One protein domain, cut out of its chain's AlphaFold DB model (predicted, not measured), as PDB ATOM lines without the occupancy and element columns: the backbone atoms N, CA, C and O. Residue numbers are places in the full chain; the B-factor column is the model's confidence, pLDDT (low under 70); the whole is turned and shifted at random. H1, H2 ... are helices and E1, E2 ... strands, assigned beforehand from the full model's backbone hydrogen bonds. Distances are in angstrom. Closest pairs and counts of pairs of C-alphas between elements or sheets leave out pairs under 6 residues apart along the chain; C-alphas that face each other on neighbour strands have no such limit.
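Overview. This is residues 3 to 122 of the 129 residues of a protein of Rickettsia endosymbiont of Ixodes pacificus (UniProt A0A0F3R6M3). One twisted sheet of four strands has the long helix H3 over one face and the shorter H2 on the opposite face. A small hairpin, E1 and E2, lies away from the sheet. The printed part has 120 residues and nine named elements, E1 E2 E3 H1 H2 E4 H3 E5 E6, mixed in class; the large sheet's order is E3, E5, E6, E4, all antiparallel. It is only just compact, close to loose, with a radius of gyration of the C-alphas of 16.3 A, and elongated, spanning 53 by 34 by 26 A.

Arrangement. Start at E1, residues 3 to 5, and E2, residues 12 to 15, an antiparallel hairpin with N 4 and O 13 within hydrogen-bond range at 3.0 A. E2 is apart from edge strand E3, residues 25 to 31. E3 is the antiparallel neighbour of E5, residues 99 to 104, with N 29 and O 101 at 2.9 A. E5 forms a hairpin with E6, residues 112 to 118, with N 102 and O 114 at 2.9 A. E6 is antiparallel to E4, residues 64 to 70, with N 67 and O 115 at 2.9 A. H1, residues 40 to 43, only grazes the sheet. H2, residues 45 to 55, is on the sheet at a height of 9.7 A; its closest C-alphas to E6 are Ala 52 and Leu 118, 7.2 A. H1 and H2 only just touch, only at the corner, with 3 pairs of C-alphas within 8 A, the closest Leu 42 and Leu 48 at 5.4 A. H3, residues 77 to 91, is on the opposite face at a height of 9.8 A, along the strands at 22 degrees to E5 on the local plane. E4, H3 and E5 form a split strand-helix-strand unit, its strands running the same way with E6 between them, its crossover right-handed. H2 and H3 have every O i to N i+4 pair within range; H1 is too short for one.

Along the chain. Find C-alpha 3 at (396.117, 227.073, 365.241), where E1 begins. From first to last C-alpha, E3 measures 16.7 A, H2 15.4 A, E4 20.4 A, H3 21.0 A and E5 16.3 A. E6 runs 20.1 A to C-alpha 118 at (379.537, 226.560, 355.885).

Size, cuts and confidence. The C-alphas farthest apart, Ser 9 and Glu 74, are 53.2 A apart. The printed part has no cut and no long link. Its mean pLDDT is 93.2, and no printed residue is under 70.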
ATOM      1  N   LYS A   3     395.625 226.759 363.887       79.38
ATOM      2  CA  LYS A   3     396.117 227.073 365.241       79.38
ATOM      3  C   LYS A   3     395.117 226.562 366.265       79.38
ATOM      4  O   LYS A   3     393.935 226.873 366.170       79.38
ATOM      5  N   THR A   4     395.592 225.808 367.246       80.12
ATOM      6  CA  THR A   4     394.754 225.247 368.310       80.12
ATOM      7  C   THR A   4     395.513 225.215 369.633       80.12
ATOM      8  O   THR A   4     396.692 225.559 369.674       80.12
ATOM      9  N   ILE A   5     394.832 224.859 370.717       82.62
ATOM     10  CA  ILE A   5     395.448 224.687 372.033       82.62
ATOM     11  C   ILE A   5     395.574 223.192 372.280       82.62
ATOM     12  O   ILE A   5     394.580 222.464 372.200       82.62
ATOM     13  N   ASP A   6     396.789 222.741 372.564       81.31
ATOM     14  CA  ASP A   6     397.017 221.376 373.002       81.31
ATOM     15  C   ASP A   6     396.336 221.150 374.361       81.31
ATOM     16  O   ASP A   6     396.514 221.924 375.302       81.31
ATOM     17  N   LYS A   7     395.497 220.112 374.459       79.00
ATOM     18  CA  LYS A   7     394.641 219.909 375.639       79.00
ATOM     19  C   LYS A   7     395.413 219.426 376.866       79.00
ATOM     20  O   LYS A   7     394.905 219.590 377.972       79.00
ATOM     21  N   GLU A   8     396.586 218.825 376.680       84.88
ATOM     22  CA  GLU A   8     397.406 218.309 377.778       84.88
ATOM     23  C   GLU A   8     398.324 219.392 378.350       84.88
ATOM     24  O   GLU A   8     398.377 219.575 379.565       84.88
ATOM     25  N   SER A   9     399.009 220.139 377.485       87.31
ATOM     26  CA  SER A   9     399.974 221.173 377.880       87.31
ATOM     27  C   SER A   9     399.363 222.566 378.061       87.31
ATOM     28  O   SER A   9     399.927 223.398 378.768       87.31
ATOM     29  N   GLY A  10     398.215 222.848 377.435       87.12
ATOM     30  CA  GLY A  10     397.628 224.189 377.384       87.12
ATOM     31  C   GLY A  10     398.368 225.159 376.453       87.12
ATOM     32  O   GLY A  10     398.038 226.347 376.422       87.12
ATOM     33  N   GLU A  11     399.352 224.682 375.687       88.56
ATOM     34  CA  GLU A  11     400.143 225.511 374.783       88.56
ATOM     35  C   GLU A  11     399.449 225.724 373.433       88.56
ATOM     36  O   GLU A  11     398.734 224.864 372.912       88.56
ATOM     37  N   ALA A  12     399.679 226.895 372.837       86.50
ATOM     38  CA  ALA A  12     399.232 227.175 371.481       86.50
ATOM     39  C   ALA A  12     400.117 226.419 370.481       86.50
ATOM     40  O   ALA A  12     401.293 226.737 370.312       86.50
ATOM     41  N   ILE A  13     399.528 225.461 369.773       87.31
ATOM     42  CA  ILE A  13     400.192 224.675 368.735       87.31
ATOM     43  C   ILE A  13     399.663 225.056 367.354       87.31
ATOM     44  O   ILE A  13     398.554 225.580 367.199       87.31
ATOM     45  N   SER A  14     400.453 224.768 366.319       84.94
ATOM     46  CA  SER A  14     399.976 224.845 364.945       84.94
ATOM     47  C   SER A  14     400.126 223.514 364.234       84.94
ATOM     48  O   SER A  14     401.185 222.893 364.261       84.94
ATOM     49  N   ILE A  15     399.043 223.094 363.592       84.25
ATOM     50  CA  ILE A  15     398.955 221.856 362.832       84.25
ATOM     51  C   ILE A  15     398.841 222.233 361.359       84.25
ATOM     52  O   ILE A  15     398.045 223.094 360.972       84.25
ATOM     53  N   THR A  16     399.632 221.581 360.516       84.62
ATOM     54  CA  THR A  16     399.489 221.679 359.065       84.62
ATOM     55  C   THR A  16     399.051 220.331 358.533       84.62
ATOM     56  O   THR A  16     399.737 219.330 358.718       84.62
ATOM     57  N   TYR A  17     397.897 220.325 357.874       81.06
ATOM     58  CA  TYR A  17     397.421 219.176 357.127       81.06
ATOM     59  C   TYR A  17     397.871 219.327 355.677       81.06
ATOM     60  O   TYR A  17     397.404 220.221 354.975       81.06
ATOM     61  N   ASP A  18     398.792 218.470 355.241       82.44
ATOM     62  CA  ASP A  18     399.250 218.418 353.855       82.44
ATOM     63  C   ASP A  18     398.659 217.185 353.160       82.44
ATOM     64  O   ASP A  18     399.096 216.050 353.362       82.44
ATOM     65  N   PHE A  19     397.642 217.426 352.335       78.75
ATOM     66  CA  PHE A  19     397.013 216.409 351.495       78.75
ATOM     67  C   PHE A  19     397.454 216.498 350.030       78.75
ATOM     68  O   PHE A  19     396.847 215.845 349.187       78.75
ATOM     69  N   SER A  20     398.516 217.245 349.706       80.50
ATOM     70  CA  SER A  20     399.011 217.399 348.326       80.50
ATOM     71  C   SER A  20     399.397 216.072 347.662       80.50
ATOM     72  O   SER A  20     399.403 215.963 346.439       80.50
ATOM     73  N   LYS A  21     399.689 215.041 348.465       82.44
ATOM     74  CA  LYS A  21     399.993 213.683 347.997       82.44
ATOM     75  C   LYS A  21     398.755 212.826 347.724       82.44
ATOM     76  O   LYS A  21     398.908 211.740 347.165       82.44
ATOM     77  N   LYS A  22     397.551 213.256 348.127       77.38
ATOM     78  CA  LYS A  22     396.319 212.538 347.781       77.38
ATOM     79  C   LYS A  22     396.085 212.659 346.279       77.38
ATOM     80  O   LYS A  22     396.034 213.756 345.733       77.38
ATOM     81  N   GLN A  23     395.952 211.514 345.627       80.56
ATOM     82  CA  GLN A  23     395.616 211.428 344.212       80.56
ATOM     83  C   GLN A  23     394.093 211.347 344.046       80.56
ATOM     84  O   GLN A  23     393.376 211.109 345.014       80.56
ATOM     85  N   GLY A  24     393.601 211.576 342.828       84.94
ATOM     86  CA  GLY A  24     392.201 211.318 342.476       84.94
ATOM     87  C   GLY A  24     391.272 212.522 342.426       84.94
ATOM     88  O   GLY A  24     390.256 212.446 341.736       84.94
ATOM     89  N   VAL A  25     391.635 213.644 343.053       91.75
ATOM     90  CA  VAL A  25     390.889 214.903 342.908       91.75
ATOM     91  C   VAL A  25     391.140 215.466 341.510       91.75
ATOM     92  O   VAL A  25     392.238 215.926 341.203       91.75
ATOM     93  N   VAL A  26     390.119 215.435 340.657       93.88
ATOM     94  CA  VAL A  26     390.203 215.938 339.274       93.88
ATOM     95  C   VAL A  26     389.647 217.347 339.114       93.88
ATOM     96  O   VAL A  26     389.882 217.993 338.095       93.88
ATOM     97  N   TYR A  27     388.905 217.827 340.107       96.56
ATOM     98  CA  TYR A  27     388.345 219.168 340.131       96.56
ATOM     99  C   TYR A  27     388.193 219.635 341.578       96.56
ATOM    100  O   TYR A  27     387.737 218.877 342.431       96.56
ATOM    101  N   SER A  28     388.573 220.885 341.845       96.75
ATOM    102  CA  SER A  28     388.490 221.501 343.168       96.75
ATOM    103  C   SER A  28     388.202 222.993 343.036       96.75
ATOM    104  O   SER A  28     388.949 223.707 342.361       96.75
ATOM    105  N   LYS A  29     387.126 223.482 343.659       98.00
ATOM    106  CA  LYS A  29     386.738 224.898 343.587       98.00
ATOM    107  C   LYS A  29     385.862 225.310 344.761       98.00
ATOM    108  O   LYS A  29     384.929 224.603 345.131       98.00
ATOM    109  N   ILE A  30     386.116 226.509 345.277       98.50
ATOM    110  CA  ILE A  30     385.228 227.167 346.234       98.50
ATOM    111  C   ILE A  30     384.258 228.083 345.490       98.50
ATOM    112  O   ILE A  30     384.653 228.915 344.667       98.50
ATOM    113  N   PHE A  31     382.977 227.939 345.807       98.25
ATOM    114  CA  PHE A  31     381.898 228.744 345.269       98.25
ATOM    115  C   PHE A  31     381.393 229.735 346.310       98.25
ATOM    116  O   PHE A  31     381.057 229.387 347.441       98.25
ATOM    117  N   VAL A  32     381.307 230.988 345.876       97.38
ATOM    118  CA  VAL A  32     380.905 232.140 346.680       97.38
ATOM    119  C   VAL A  32     379.796 232.870 345.926       97.38
ATOM    120  O   VAL A  32     379.825 232.935 344.692       97.38
ATOM    121  N   SER A  33     378.806 233.417 346.633       95.06
ATOM    122  CA  SER A  33     377.717 234.146 345.976       95.06
ATOM    123  C   SER A  33     378.240 235.415 345.297       95.06
ATOM    124  O   SER A  33     379.287 235.947 345.667       95.06
ATOM    125  N   LYS A  34     377.518 235.900 344.276       92.50
ATOM    126  CA  LYS A  34     377.927 237.075 343.483       92.50
ATOM    127  C   LYS A  34     378.203 238.315 344.342       92.50
ATOM    128  O   LYS A  34     379.079 239.097 343.997       92.50
ATOM    129  N   GLU A  35     377.493 238.452 345.456       91.62
ATOM    130  CA  GLU A  35     377.610 239.560 346.408       91.62
ATOM    131  C   GLU A  35     378.964 239.624 347.136       91.62
ATOM    132  O   GLU A  35     379.376 240.706 347.550       91.62
ATOM    133  N   PHE A  36     379.661 238.492 347.280       93.19
ATOM    134  CA  PHE A  36     380.937 238.398 348.003       93.19
ATOM    135  C   PHE A  36     382.114 238.014 347.088       93.19
ATOM    136  O   PHE A  36     383.150 237.545 347.557       93.19
ATOM    137  N   GLN A  37     381.968 238.166 345.767       90.88
ATOM    138  CA  GLN A  37     383.008 237.799 344.792       90.88
ATOM    139  C   GLN A  37     384.277 238.659 344.888       90.88
ATOM    140  O   GLN A  37     385.349 238.195 344.494       90.88
ATOM    141  N   ASP A  38     384.142 239.882 345.399       92.12
ATOM    142  CA  ASP A  38     385.195 240.860 345.687       92.12
ATOM    143  C   ASP A  38     386.058 240.475 346.901       92.12
ATOM    144  O   ASP A  38     387.183 240.954 347.045       92.12
ATOM    145  N   ILE A  39     385.573 239.574 347.755       92.88
ATOM    146  CA  ILE A  39     386.275 239.145 348.963       92.88
ATOM    147  C   ILE A  39     387.184 237.956 348.630       92.88
ATOM    148  O   ILE A  39     386.798 236.791 348.736       92.88
ATOM    149  N   ALA A  40     388.420 238.255 348.226       94.38
ATOM    150  CA  ALA A  40     389.367 237.258 347.718       94.38
ATOM    151  C   ALA A  40     389.619 236.080 348.681       94.38
ATOM    152  O   ALA A  40     389.682 234.935 348.234       94.38
ATOM    153  N   TRP A  41     389.706 236.339 349.992       95.31
ATOM    154  CA  TRP A  41     390.027 235.302 350.982       95.31
ATOM    155  C   TRP A  41     388.960 234.205 351.089       95.31
ATOM    156  O   TRP A  41     389.286 233.095 351.491       95.31
ATOM    157  N   LEU A  42     387.711 234.459 350.672       95.94
ATOM    158  CA  LEU A  42     386.666 233.429 350.673       95.94
ATOM    159  C   LEU A  42     386.942 232.296 349.680       95.94
ATOM    160  O   LEU A  42     386.342 231.235 349.803       95.94
ATOM    161  N   LYS A  43     387.813 232.516 348.687       96.25
ATOM    162  CA  LYS A  43     388.224 231.502 347.701       96.25
ATOM    163  C   LYS A  43     389.536 230.814 348.078       96.25
ATOM    164  O   LYS A  43     389.963 229.904 347.371       96.25
ATOM    165  N   ASP A  44     390.168 231.245 349.163       96.19
ATOM    166  CA  ASP A  44     391.331 230.583 349.729       96.19
ATOM    167  C   ASP A  44     390.853 229.550 350.754       96.19
ATOM    168  O   ASP A  44     390.227 229.885 351.758       96.19
ATOM    169  N   ARG A  45     391.119 228.272 350.477       95.00
ATOM    170  CA  ARG A  45     390.633 227.152 351.289       95.00
ATOM    171  C   ARG A  45     391.177 227.179 352.711       95.00
ATOM    172  O   ARG A  45     390.446 226.875 353.650       95.00
ATOM    173  N   GLU A  46     392.443 227.546 352.871       92.75
ATOM    174  CA  GLU A  46     393.071 227.618 354.184       92.75
ATOM    175  C   GLU A  46     392.452 228.746 355.012       92.75
ATOM    176  O   GLU A  46     392.061 228.526 356.159       92.75
ATOM    177  N   LEU A  47     392.320 229.942 354.439       94.88
ATOM    178  CA  LEU A  47     391.731 231.087 355.130       94.88
ATOM    179  C   LEU A  47     390.246 230.863 355.431       94.88
ATOM    180  O   LEU A  47     389.808 231.165 356.542       94.88
ATOM    181  N   LEU A  48     389.489 230.297 354.487       96.06
ATOM    182  CA  LEU A  48     388.065 230.007 354.645       96.06
ATOM    183  C   LEU A  48     387.798 229.091 355.843       96.06
ATOM    184  O   LEU A  48     387.031 229.453 356.738       96.06
ATOM    185  N   TRP A  49     388.428 227.915 355.870       95.00
ATOM    186  CA  TRP A  49     388.151 226.919 356.904       95.00
ATOM    187  C   TRP A  49     388.730 227.317 358.261       95.00
ATOM    188  O   TRP A  49     388.061 227.131 359.274       95.00
ATOM    189  N   ASN A  50     389.895 227.977 358.304       93.12
ATOM    190  CA  ASN A  50     390.398 228.554 359.554       93.12
ATOM    191  C   ASN A  50     389.449 229.626 360.117       93.12
ATOM    192  O   ASN A  50     389.247 229.688 361.330       93.12
ATOM    193  N   ALA A  51     388.852 230.466 359.264       93.44
ATOM    194  CA  ALA A  51     387.882 231.468 359.701       93.44
ATOM    195  C   ALA A  51     386.580 230.830 360.213       93.44
ATOM    196  O   ALA A  51     386.031 231.293 361.214       93.44
ATOM    197  N   ALA A  52     386.103 229.763 359.561       94.19
ATOM    198  CA  ALA A  52     384.930 229.007 359.999       94.19
ATOM    199  C   ALA A  52     385.137 228.388 361.392       94.19
ATOM    200  O   ALA A  52     384.315 228.601 362.285       94.19
ATOM    201  N   GLU A  53     386.266 227.709 361.600       91.31
ATOM    202  CA  GLU A  53     386.670 227.143 362.895       91.31
ATOM    203  C   GLU A  53     386.802 228.232 363.971       91.31
ATOM    204  O   GLU A  53     386.217 228.138 365.048       91.31
ATOM    205  N   ALA A  54     387.502 229.332 363.672       90.81
ATOM    206  CA  ALA A  54     387.694 230.426 364.627       90.81
ATOM    207  C   ALA A  54     386.376 231.107 365.039       90.81
ATOM    208  O   ALA A  54     386.258 231.644 366.149       90.81
ATOM    209  N   ARG A  55     385.377 231.116 364.147       91.31
ATOM    210  CA  ARG A  55     384.061 231.705 364.411       91.31
ATOM    211  C   ARG A  55     383.210 230.834 365.334       91.31
ATOM    212  O   ARG A  55     382.450 231.371 366.143       91.31
ATOM    213  N   GLU A  56     383.334 229.521 365.230       90.50
ATOM    214  CA  GLU A  56     382.516 228.540 365.934       90.50
ATOM    215  C   GLU A  56     383.214 228.089 367.239       90.50
ATOM    216  O   GLU A  56     383.925 227.098 367.314       90.50
ATOM    217  N   ARG A  57     383.035 228.869 368.318       87.62
ATOM    218  CA  ARG A  57     383.843 228.753 369.558       87.62
ATOM    219  C   ARG A  57     383.341 227.744 370.595       87.62
ATOM    220  O   ARG A  57     383.989 227.550 371.622       87.62
ATOM    221  N   ARG A  58     382.154 227.166 370.397       89.31
ATOM    222  CA  ARG A  58     381.608 226.170 371.330       89.31
ATOM    223  C   ARG A  58     382.177 224.794 371.014       89.31
ATOM    224  O   ARG A  58     382.344 224.455 369.848       89.31
ATOM    225  N   ALA A  59     382.375 223.981 372.047       87.69
ATOM    226  CA  ALA A  59     382.866 222.611 371.900       87.69
ATOM    227  C   ALA A  59     381.946 221.705 371.054       87.69
ATOM    228  O   ALA A  59     382.410 220.712 370.510       87.69
ATOM    229  N   ASP A  60     380.660 222.046 370.939       91.12
ATOM    230  CA  ASP A  60     379.640 221.327 370.165       91.12
ATOM    231  C   ASP A  60     379.190 222.087 368.903       91.12
ATOM    232  O   ASP A  60     378.122 221.828 368.344       91.12
ATOM    233  N   SER A  61     379.981 223.068 368.471       92.81
ATOM    234  CA  SER A  61     379.702 223.831 367.262       92.81
ATOM    235  C   SER A  61     379.979 223.024 365.987       92.81
ATOM    236  O   SER A  61     380.607 221.966 366.008       92.81
ATOM    237  N   ARG A  62     379.452 223.505 364.856       94.25
ATOM    238  CA  ARG A  62     379.585 222.852 363.546       94.25
ATOM    239  C   ARG A  62     380.131 223.865 362.531       94.25
ATOM    240  O   ARG A  62     379.318 224.577 361.939       94.25
ATOM    241  N   PRO A  63     381.458 223.951 362.322       92.88
ATOM    242  CA  PRO A  63     382.080 224.916 361.400       92.88
ATOM    243  C   PRO A  63     381.687 224.673 359.942       92.88
ATOM    244  O   PRO A  63     381.501 225.617 359.172       92.88
ATOM    245  N   GLY A  64     381.453 223.412 359.588       96.06
ATOM    246  CA  GLY A  64     380.949 223.005 358.289       96.06
ATOM    247  C   GLY A  64     380.021 221.803 358.376       96.06
ATOM    248  O   GLY A  64     379.841 221.177 359.425       96.06
ATOM    249  N   ALA A  65     379.414 221.496 357.244       96.88
ATOM    250  CA  ALA A  65     378.738 220.240 356.984       96.88
ATOM    251  C   ALA A  65     379.122 219.751 355.584       96.88
ATOM    252  O   ALA A  65     379.686 220.504 354.791       96.88
ATOM    253  N   GLU A  66     378.830 218.488 355.298       97.56
ATOM    254  CA  GLU A  66     379.188 217.841 354.041       97.56
ATOM    255  C   GLU A  66     377.962 217.190 353.406       97.56
ATOM    256  O   GLU A  66     377.064 216.699 354.096       97.56
ATOM    257  N   ILE A  67     377.931 217.226 352.078       97.69
ATOM    258  CA  ILE A  67     377.096 216.382 351.234       97.69
ATOM    259  C   ILE A  67     378.044 215.621 350.310       97.69
ATOM    260  O   ILE A  67     378.889 216.235 349.659       97.69
ATOM    261  N   GLU A  68     377.868 214.306 350.231       97.75
ATOM    262  CA  GLU A  68     378.621 213.433 349.335       97.75
ATOM    263  C   GLU A  68     377.652 212.582 348.514       97.75
ATOM    264  O   GLU A  68     376.645 212.095 349.040       97.75
ATOM    265  N   PHE A  69     377.933 212.425 347.222       97.38
ATOM    266  CA  PHE A  69     377.185 211.509 346.365       97.38
ATOM    267  C   PHE A  69     377.991 211.057 345.146       97.38
ATOM    268  O   PHE A  69     378.902 211.744 344.679       97.38
ATOM    269  N   ALA A  70     377.603 209.896 344.613       97.94
ATOM    270  CA  ALA A  70     378.137 209.348 343.375       97.94
ATOM    271  C   ALA A  70     377.635 210.127 342.149       97.94
ATOM    272  O   ALA A  70     376.479 210.558 342.087       97.94
ATOM    273  N   LEU A  71     378.506 210.271 341.158       98.12
ATOM    274  CA  LEU A  71     378.226 210.874 339.863       98.12
ATOM    275  C   LEU A  71     377.887 209.774 338.839       98.12
ATOM    276  O   LEU A  71     378.464 208.687 338.892       98.12
ATOM    277  N   PRO A  72     376.968 210.016 337.888       96.81
ATOM    278  CA  PRO A  72     376.663 209.048 336.839       96.81
ATOM    279  C   PRO A  72     377.880 208.784 335.947       96.81
ATOM    280  O   PRO A  72     378.443 209.716 335.366       96.81
ATOM    281  N   LYS A  73     378.261 207.515 335.788       96.00
ATOM    282  CA  LYS A  73     379.397 207.103 334.941       96.00
ATOM    283  C   LYS A  73     379.106 207.224 333.444       96.00
ATOM    284  O   LYS A  73     380.021 207.280 332.631       96.00
ATOM    285  N   GLU A  74     377.828 207.250 333.082       95.69
ATOM    286  CA  GLU A  74     377.343 207.411 331.713       95.69
ATOM    287  C   GLU A  74     377.494 208.859 331.221       95.69
ATOM    288  O   GLU A  74     377.461 209.113 330.016       95.69
ATOM    289  N   VAL A  75     377.666 209.812 332.143       96.44
ATOM    290  CA  VAL A  75     377.907 211.225 331.847       96.44
ATOM    291  C   VAL A  75     379.416 211.469 331.821       96.44
ATOM    292  O   VAL A  75     380.146 211.045 332.719       96.44
ATOM    293  N   ASN A  76     379.905 212.163 330.788       95.94
ATOM    294  CA  ASN A  76     381.327 212.493 330.711       95.94
ATOM    295  C   ASN A  76     381.746 213.412 331.877       95.94
ATOM    296  O   ASN A  76     380.926 214.072 332.519       95.94
ATOM    297  N   LYS A  77     383.044 213.430 332.175       96.25
ATOM    298  CA  LYS A  77     383.599 214.142 333.330       96.25
ATOM    299  C   LYS A  77     383.288 215.639 333.294       96.25
ATOM    300  O   LYS A  77     382.924 216.212 334.316       96.25
ATOM    301  N   GLU A  78     383.425 216.270 332.135       97.31
ATOM    302  CA  GLU A  78     383.216 217.705 331.945       97.31
ATOM    303  C   GLU A  78     381.752 218.101 332.205       97.31
ATOM    304  O   GLU A  78     381.489 219.085 332.902       97.31
ATOM    305  N   ASP A  79     380.798 217.301 331.728       98.19
ATOM    306  CA  ASP A  79     379.374 217.493 332.000       98.19
ATOM    307  C   ASP A  79     379.022 217.223 333.462       98.19
ATOM    308  O   ASP A  79     378.248 217.976 334.047       98.19
ATOM    309  N   ASN A  80     379.618 216.207 334.087       98.06
ATOM    310  CA  ASN A  80     379.437 215.955 335.516       98.06
ATOM    311  C   ASN A  80     379.928 217.132 336.369       98.06
ATOM    312  O   ASN A  80     379.215 217.573 337.271       98.06
ATOM    313  N   ILE A  81     381.102 217.692 336.052       98.31
ATOM    314  CA  ILE A  81     381.605 218.910 336.698       98.31
ATOM    315  C   ILE A  81     380.585 220.039 336.539       98.31
ATOM    316  O   ILE A  81     380.188 220.639 337.536       98.31
ATOM    317  N   ARG A  82     380.109 220.297 335.313       98.50
ATOM    318  CA  ARG A  82     379.121 221.348 335.036       98.50
ATOM    319  C   ARG A  82     377.822 221.153 335.823       98.50
ATOM    320  O   ARG A  82     377.328 222.109 336.415       98.50
ATOM    321  N   LEU A  83     377.290 219.933 335.877       98.25
ATOM    322  CA  LEU A  83     376.081 219.608 336.641       98.25
ATOM    323  C   LEU A  83     376.271 219.858 338.141       98.25
ATOM    324  O   LEU A  83     375.376 220.403 338.791       98.25
ATOM    325  N   VAL A  84     377.440 219.515 338.687       98.56
ATOM    326  CA  VAL A  84     377.792 219.837 340.074       98.56
ATOM    327  C   VAL A  84     377.871 221.352 340.275       98.56
ATOM    328  O   VAL A  84     377.288 221.851 341.237       98.56
ATOM    329  N   GLU A  85     378.530 222.099 339.378       98.50
ATOM    330  CA  GLU A  85     378.596 223.565 339.468       98.50
ATOM    331  C   GLU A  85     377.186 224.185 339.480       98.50
ATOM    332  O   GLU A  85     376.880 225.040 340.314       98.50
ATOM    333  N   GLU A  86     376.302 223.735 338.584       98.38
ATOM    334  CA  GLU A  86     374.909 224.186 338.508       98.38
ATOM    335  C   GLU A  86     374.131 223.846 339.789       98.38
ATOM    336  O   GLU A  86     373.409 224.695 340.324       98.38
ATOM    337  N   TYR A  87     374.308 222.630 340.317       98.31
ATOM    338  CA  TYR A  87     373.676 222.185 341.557       98.31
ATOM    339  C   TYR A  87     374.081 223.064 342.744       98.31
ATOM    340  O   TYR A  87     373.206 223.593 343.442       98.31
ATOM    341  N   VAL A  88     375.385 223.275 342.962       98.31
ATOM    342  CA  VAL A  88     375.860 224.064 344.109       98.31
ATOM    343  C   VAL A  88     375.461 225.526 343.990       98.31
ATOM    344  O   VAL A  88     375.018 226.121 344.976       98.31
ATOM    345  N   GLN A  89     375.521 226.092 342.781       98.06
ATOM    346  CA  GLN A  89     375.084 227.461 342.529       98.06
ATOM    347  C   GLN A  89     373.601 227.644 342.862       98.06
ATOM    348  O   GLN A  89     373.224 228.581 343.569       98.06
ATOM    349  N   LYS A  90     372.758 226.719 342.392       97.81
ATOM    350  CA  LYS A  90     371.305 226.794 342.558       97.81
ATOM    351  C   LYS A  90     370.859 226.577 343.998       97.81
ATOM    352  O   LYS A  90     369.962 227.287 344.453       97.81
ATOM    353  N   TRP A  91     371.441 225.613 344.707       96.94
ATOM    354  CA  TRP A  91     370.885 225.140 345.980       96.94
ATOM    355  C   TRP A  91     371.645 225.591 347.225       96.94
ATOM    356  O   TRP A  91     371.030 225.683 348.289       96.94
ATOM    357  N   ILE A  92     372.935 225.909 347.103       97.38
ATOM    358  CA  ILE A  92     373.784 226.297 348.235       97.38
ATOM    359  C   ILE A  92     374.143 227.780 348.136       97.38
ATOM    360  O   ILE A  92     373.745 228.585 348.980       97.38
ATOM    361  N   VAL A  93     374.826 228.161 347.058       97.44
ATOM    362  CA  VAL A  93     375.407 229.500 346.887       97.44
ATOM    363  C   VAL A  93     374.334 230.583 346.793       97.44
ATOM    364  O   VAL A  93     374.486 231.659 347.374       97.44
ATOM    365  N   SER A  94     373.208 230.291 346.132       95.75
ATOM    366  CA  SER A  94     372.045 231.188 346.046       95.75
ATOM    367  C   SER A  94     371.465 231.584 347.411       95.75
ATOM    368  O   SER A  94     370.789 232.603 347.520       95.75
ATOM    369  N   ARG A  95     371.746 230.808 348.465       94.88
ATOM    370  CA  ARG A  95     371.303 231.064 349.844       94.88
ATOM    371  C   ARG A  95     372.326 231.860 350.659       94.88
ATOM    372  O   ARG A  95     372.156 231.982 351.870       94.88
ATOM    373  N   GLY A  96     373.387 232.360 350.024       95.12
ATOM    374  CA  GLY A  96     374.481 233.077 350.684       95.12
ATOM    375  C   GLY A  96     375.438 232.165 351.453       95.12
ATOM    376  O   GLY A  96     376.121 232.631 352.359       95.12
ATOM    377  N   ILE A  97     375.470 230.867 351.140       97.00
ATOM    378  CA  ILE A  97     376.352 229.887 351.786       97.00
ATOM    379  C   ILE A  97     377.563 229.636 350.882       97.00
ATOM    380  O   ILE A  97     377.406 229.430 349.681       97.00
ATOM    381  N   VAL A  98     378.765 229.640 351.461       98.19
ATOM    382  CA  VAL A  98     379.999 229.246 350.760       98.19
ATOM    383  C   VAL A  98     380.127 227.728 350.781       98.19
ATOM    384  O   VAL A  98     379.900 227.109 351.823       98.19
ATOM    385  N   CYS A  99     380.519 227.139 349.653       97.94
ATOM    386  CA  CYS A  99     380.842 225.718 349.577       97.94
ATOM    387  C   CYS A  99     382.144 225.447 348.829       97.94
ATOM    388  O   CYS A  99     382.494 226.139 347.877       97.94
ATOM    389  N   ASP A 100     382.820 224.398 349.258       98.38
ATOM    390  CA  ASP A 100     384.077 223.872 348.769       98.38
ATOM    391  C   ASP A 100     383.813 222.509 348.121       98.38
ATOM    392  O   ASP A 100     383.411 221.552 348.788       98.38
ATOM    393  N   VAL A 101     383.959 222.457 346.800       98.56
ATOM    394  CA  VAL A 101     383.601 221.305 345.974       98.56
ATOM    395  C   VAL A 101     384.864 220.603 345.518       98.56
ATOM    396  O   VAL A 101     385.742 221.239 344.932       98.56
ATOM    397  N   ASN A 102     384.918 219.290 345.722       98.00
ATOM    398  CA  ASN A 102     386.012 218.429 345.290       98.00
ATOM    399  C   ASN A 102     385.425 217.190 344.606       98.00
ATOM    400  O   ASN A 102     384.558 216.527 345.167       98.00
ATOM    401  N   ILE A 103     385.863 216.898 343.383       97.81
ATOM    402  CA  ILE A 103     385.352 215.776 342.585       97.81
ATOM    403  C   ILE A 103     386.468 214.763 342.363       97.81
ATOM    404  O   ILE A 103     387.579 215.126 341.962       97.81
ATOM    405  N   HIS A 104     386.132 213.498 342.584       96.50
ATOM    406  CA  HIS A 104     387.021 212.352 342.499       96.50
ATOM    407  C   HIS A 104     386.671 211.459 341.306       96.50
ATOM    408  O   HIS A 104     385.500 211.179 341.054       96.50
ATOM    409  N   TYR A 105     387.703 211.020 340.580       95.12
ATOM    410  CA  TYR A 105     387.622 210.074 339.448       95.12
ATOM    411  C   TYR A 105     388.738 209.008 339.503       95.12
ATOM    412  O   TYR A 105     389.040 208.360 338.504       95.12
ATOM    413  N   ASP A 106     389.375 208.827 340.660       91.31
ATOM    414  CA  ASP A 106     390.364 207.770 340.921       91.31
ATOM    415  C   ASP A 106     389.770 206.360 340.928       91.31
ATOM    416  O   ASP A 106     390.484 205.404 340.626       91.31
ATOM    417  N   ASN A 107     388.477 206.226 341.227       92.19
ATOM    418  CA  ASN A 107     387.727 204.991 341.035       92.19
ATOM    419  C   ASN A 107     386.757 205.131 339.843       92.19
ATOM    420  O   ASN A 107     385.726 205.794 339.986       92.19
ATOM    421  N   PRO A 108     387.031 204.486 338.689       88.25
ATOM    422  CA  PRO A 108     386.157 204.543 337.515       88.25
ATOM    423  C   PRO A 108     384.725 204.041 337.759       88.25
ATOM    424  O   PRO A 108     383.806 204.487 337.077       88.25
ATOM    425  N   ASP A 109     384.527 203.143 338.729       94.88
ATOM    426  CA  ASP A 109     383.208 202.593 339.071       94.88
ATOM    427  C   ASP A 109     382.440 203.456 340.083       94.88
ATOM    428  O   ASP A 109     381.252 203.227 340.310       94.88
ATOM    429  N   ASN A 110     383.098 204.448 340.688       95.62
ATOM    430  CA  ASN A 110     382.491 205.351 341.661       95.62
ATOM    431  C   ASN A 110     383.094 206.765 341.578       95.62
ATOM    432  O   ASN A 110     383.738 207.216 342.536       95.62
ATOM    433  N   PRO A 111     382.910 207.489 340.457       97.00
ATOM    434  CA  PRO A 111     383.164 208.920 340.468       97.00
ATOM    435  C   PRO A 111     382.207 209.565 341.474       97.00
ATOM    436  O   PRO A 111     381.028 209.225 341.519       97.00
ATOM    437  N   HIS A 112     382.697 210.470 342.309       97.94
ATOM    438  CA  HIS A 112     381.895 211.066 343.378       97.94
ATOM    439  C   HIS A 112     382.326 212.500 343.656       97.94
ATOM    440  O   HIS A 112     383.399 212.951 343.244       97.94
ATOM    441  N   VAL A 113     381.456 213.235 344.337       98.44
ATOM    442  CA  VAL A 113     381.703 214.615 344.738       98.44
ATOM    443  C   VAL A 113     381.567 214.759 346.244       98.44
ATOM    444  O   VAL A 113     380.587 214.305 346.827       98.44
ATOM    445  N   HIS A 114     382.524 215.463 346.838       98.12
ATOM    446  CA  HIS A 114     382.440 216.018 348.179       98.12
ATOM    447  C   HIS A 114     382.083 217.499 348.079       98.12
ATOM    448  O   HIS A 114     382.764 218.273 347.399       98.12
ATOM    449  N   ILE A 115     381.017 217.899 348.764       98.50
ATOM    450  CA  ILE A 115     380.596 219.293 348.888       98.50
ATOM    451  C   ILE A 115     380.604 219.638 350.367       98.50
ATOM    452  O   ILE A 115     379.635 219.390 351.087       98.50
ATOM    453  N   GLN A 116     381.695 220.242 350.820       98.38
ATOM    454  CA  GLN A 116     381.758 220.819 352.153       98.38
ATOM    455  C   GLN A 116     381.200 222.242 352.098       98.38
ATOM    456  O   GLN A 116     381.447 222.978 351.148       98.38
ATOM    457  N   TYR A 117     380.422 222.662 353.084       98.25
ATOM    458  CA  TYR A 117     379.818 223.993 353.097       98.25
ATOM    459  C   TYR A 117     379.723 224.553 354.507       98.25
ATOM    460  O   TYR A 117     379.643 223.813 355.489       98.25
ATOM    461  N   LEU A 118     379.716 225.882 354.606       97.62
ATOM    462  CA  LEU A 118     379.537 226.560 355.885       97.62
ATOM    463  C   LEU A 118     378.114 226.347 356.409       97.62
ATOM    464  O   LEU A 118     377.135 226.442 355.672       97.62
ATOM    465  N   THR A 119     377.969 226.152 357.715       95.06
ATOM    466  CA  THR A 119     376.644 226.057 358.363       95.06
ATOM    467  C   THR A 119     375.990 227.427 358.590       95.06
ATOM    468  O   THR A 119     374.866 227.522 359.094       95.06
ATOM    469  N   ARG A 120     376.688 228.503 358.216       93.06
ATOM    470  CA  ARG A 120     376.253 229.897 358.321       93.06
ATOM    471  C   ARG A 120     376.191 230.534 356.938       93.06
ATOM    472  O   ARG A 120     376.985 230.220 356.055       93.06
ATOM    473  N   ARG A 121     375.255 231.469 356.779       94.50
ATOM    474  CA  ARG A 121     375.208 232.363 355.617       94.50
ATOM    475  C   ARG A 121     376.177 233.514 355.842       94.50
ATOM    476  O   ARG A 121     376.310 233.988 356.970       94.50
ATOM    477  N   LEU A 122     376.811 233.969 354.774       92.88
ATOM    478  CA  LEU A 122     377.530 235.231 354.785       92.88
ATOM    479  C   LEU A 122     376.539 236.394 354.862       92.88
ATOM    480  O   LEU A 122     375.429 236.326 354.332       92.88
TER     481      LEU A 122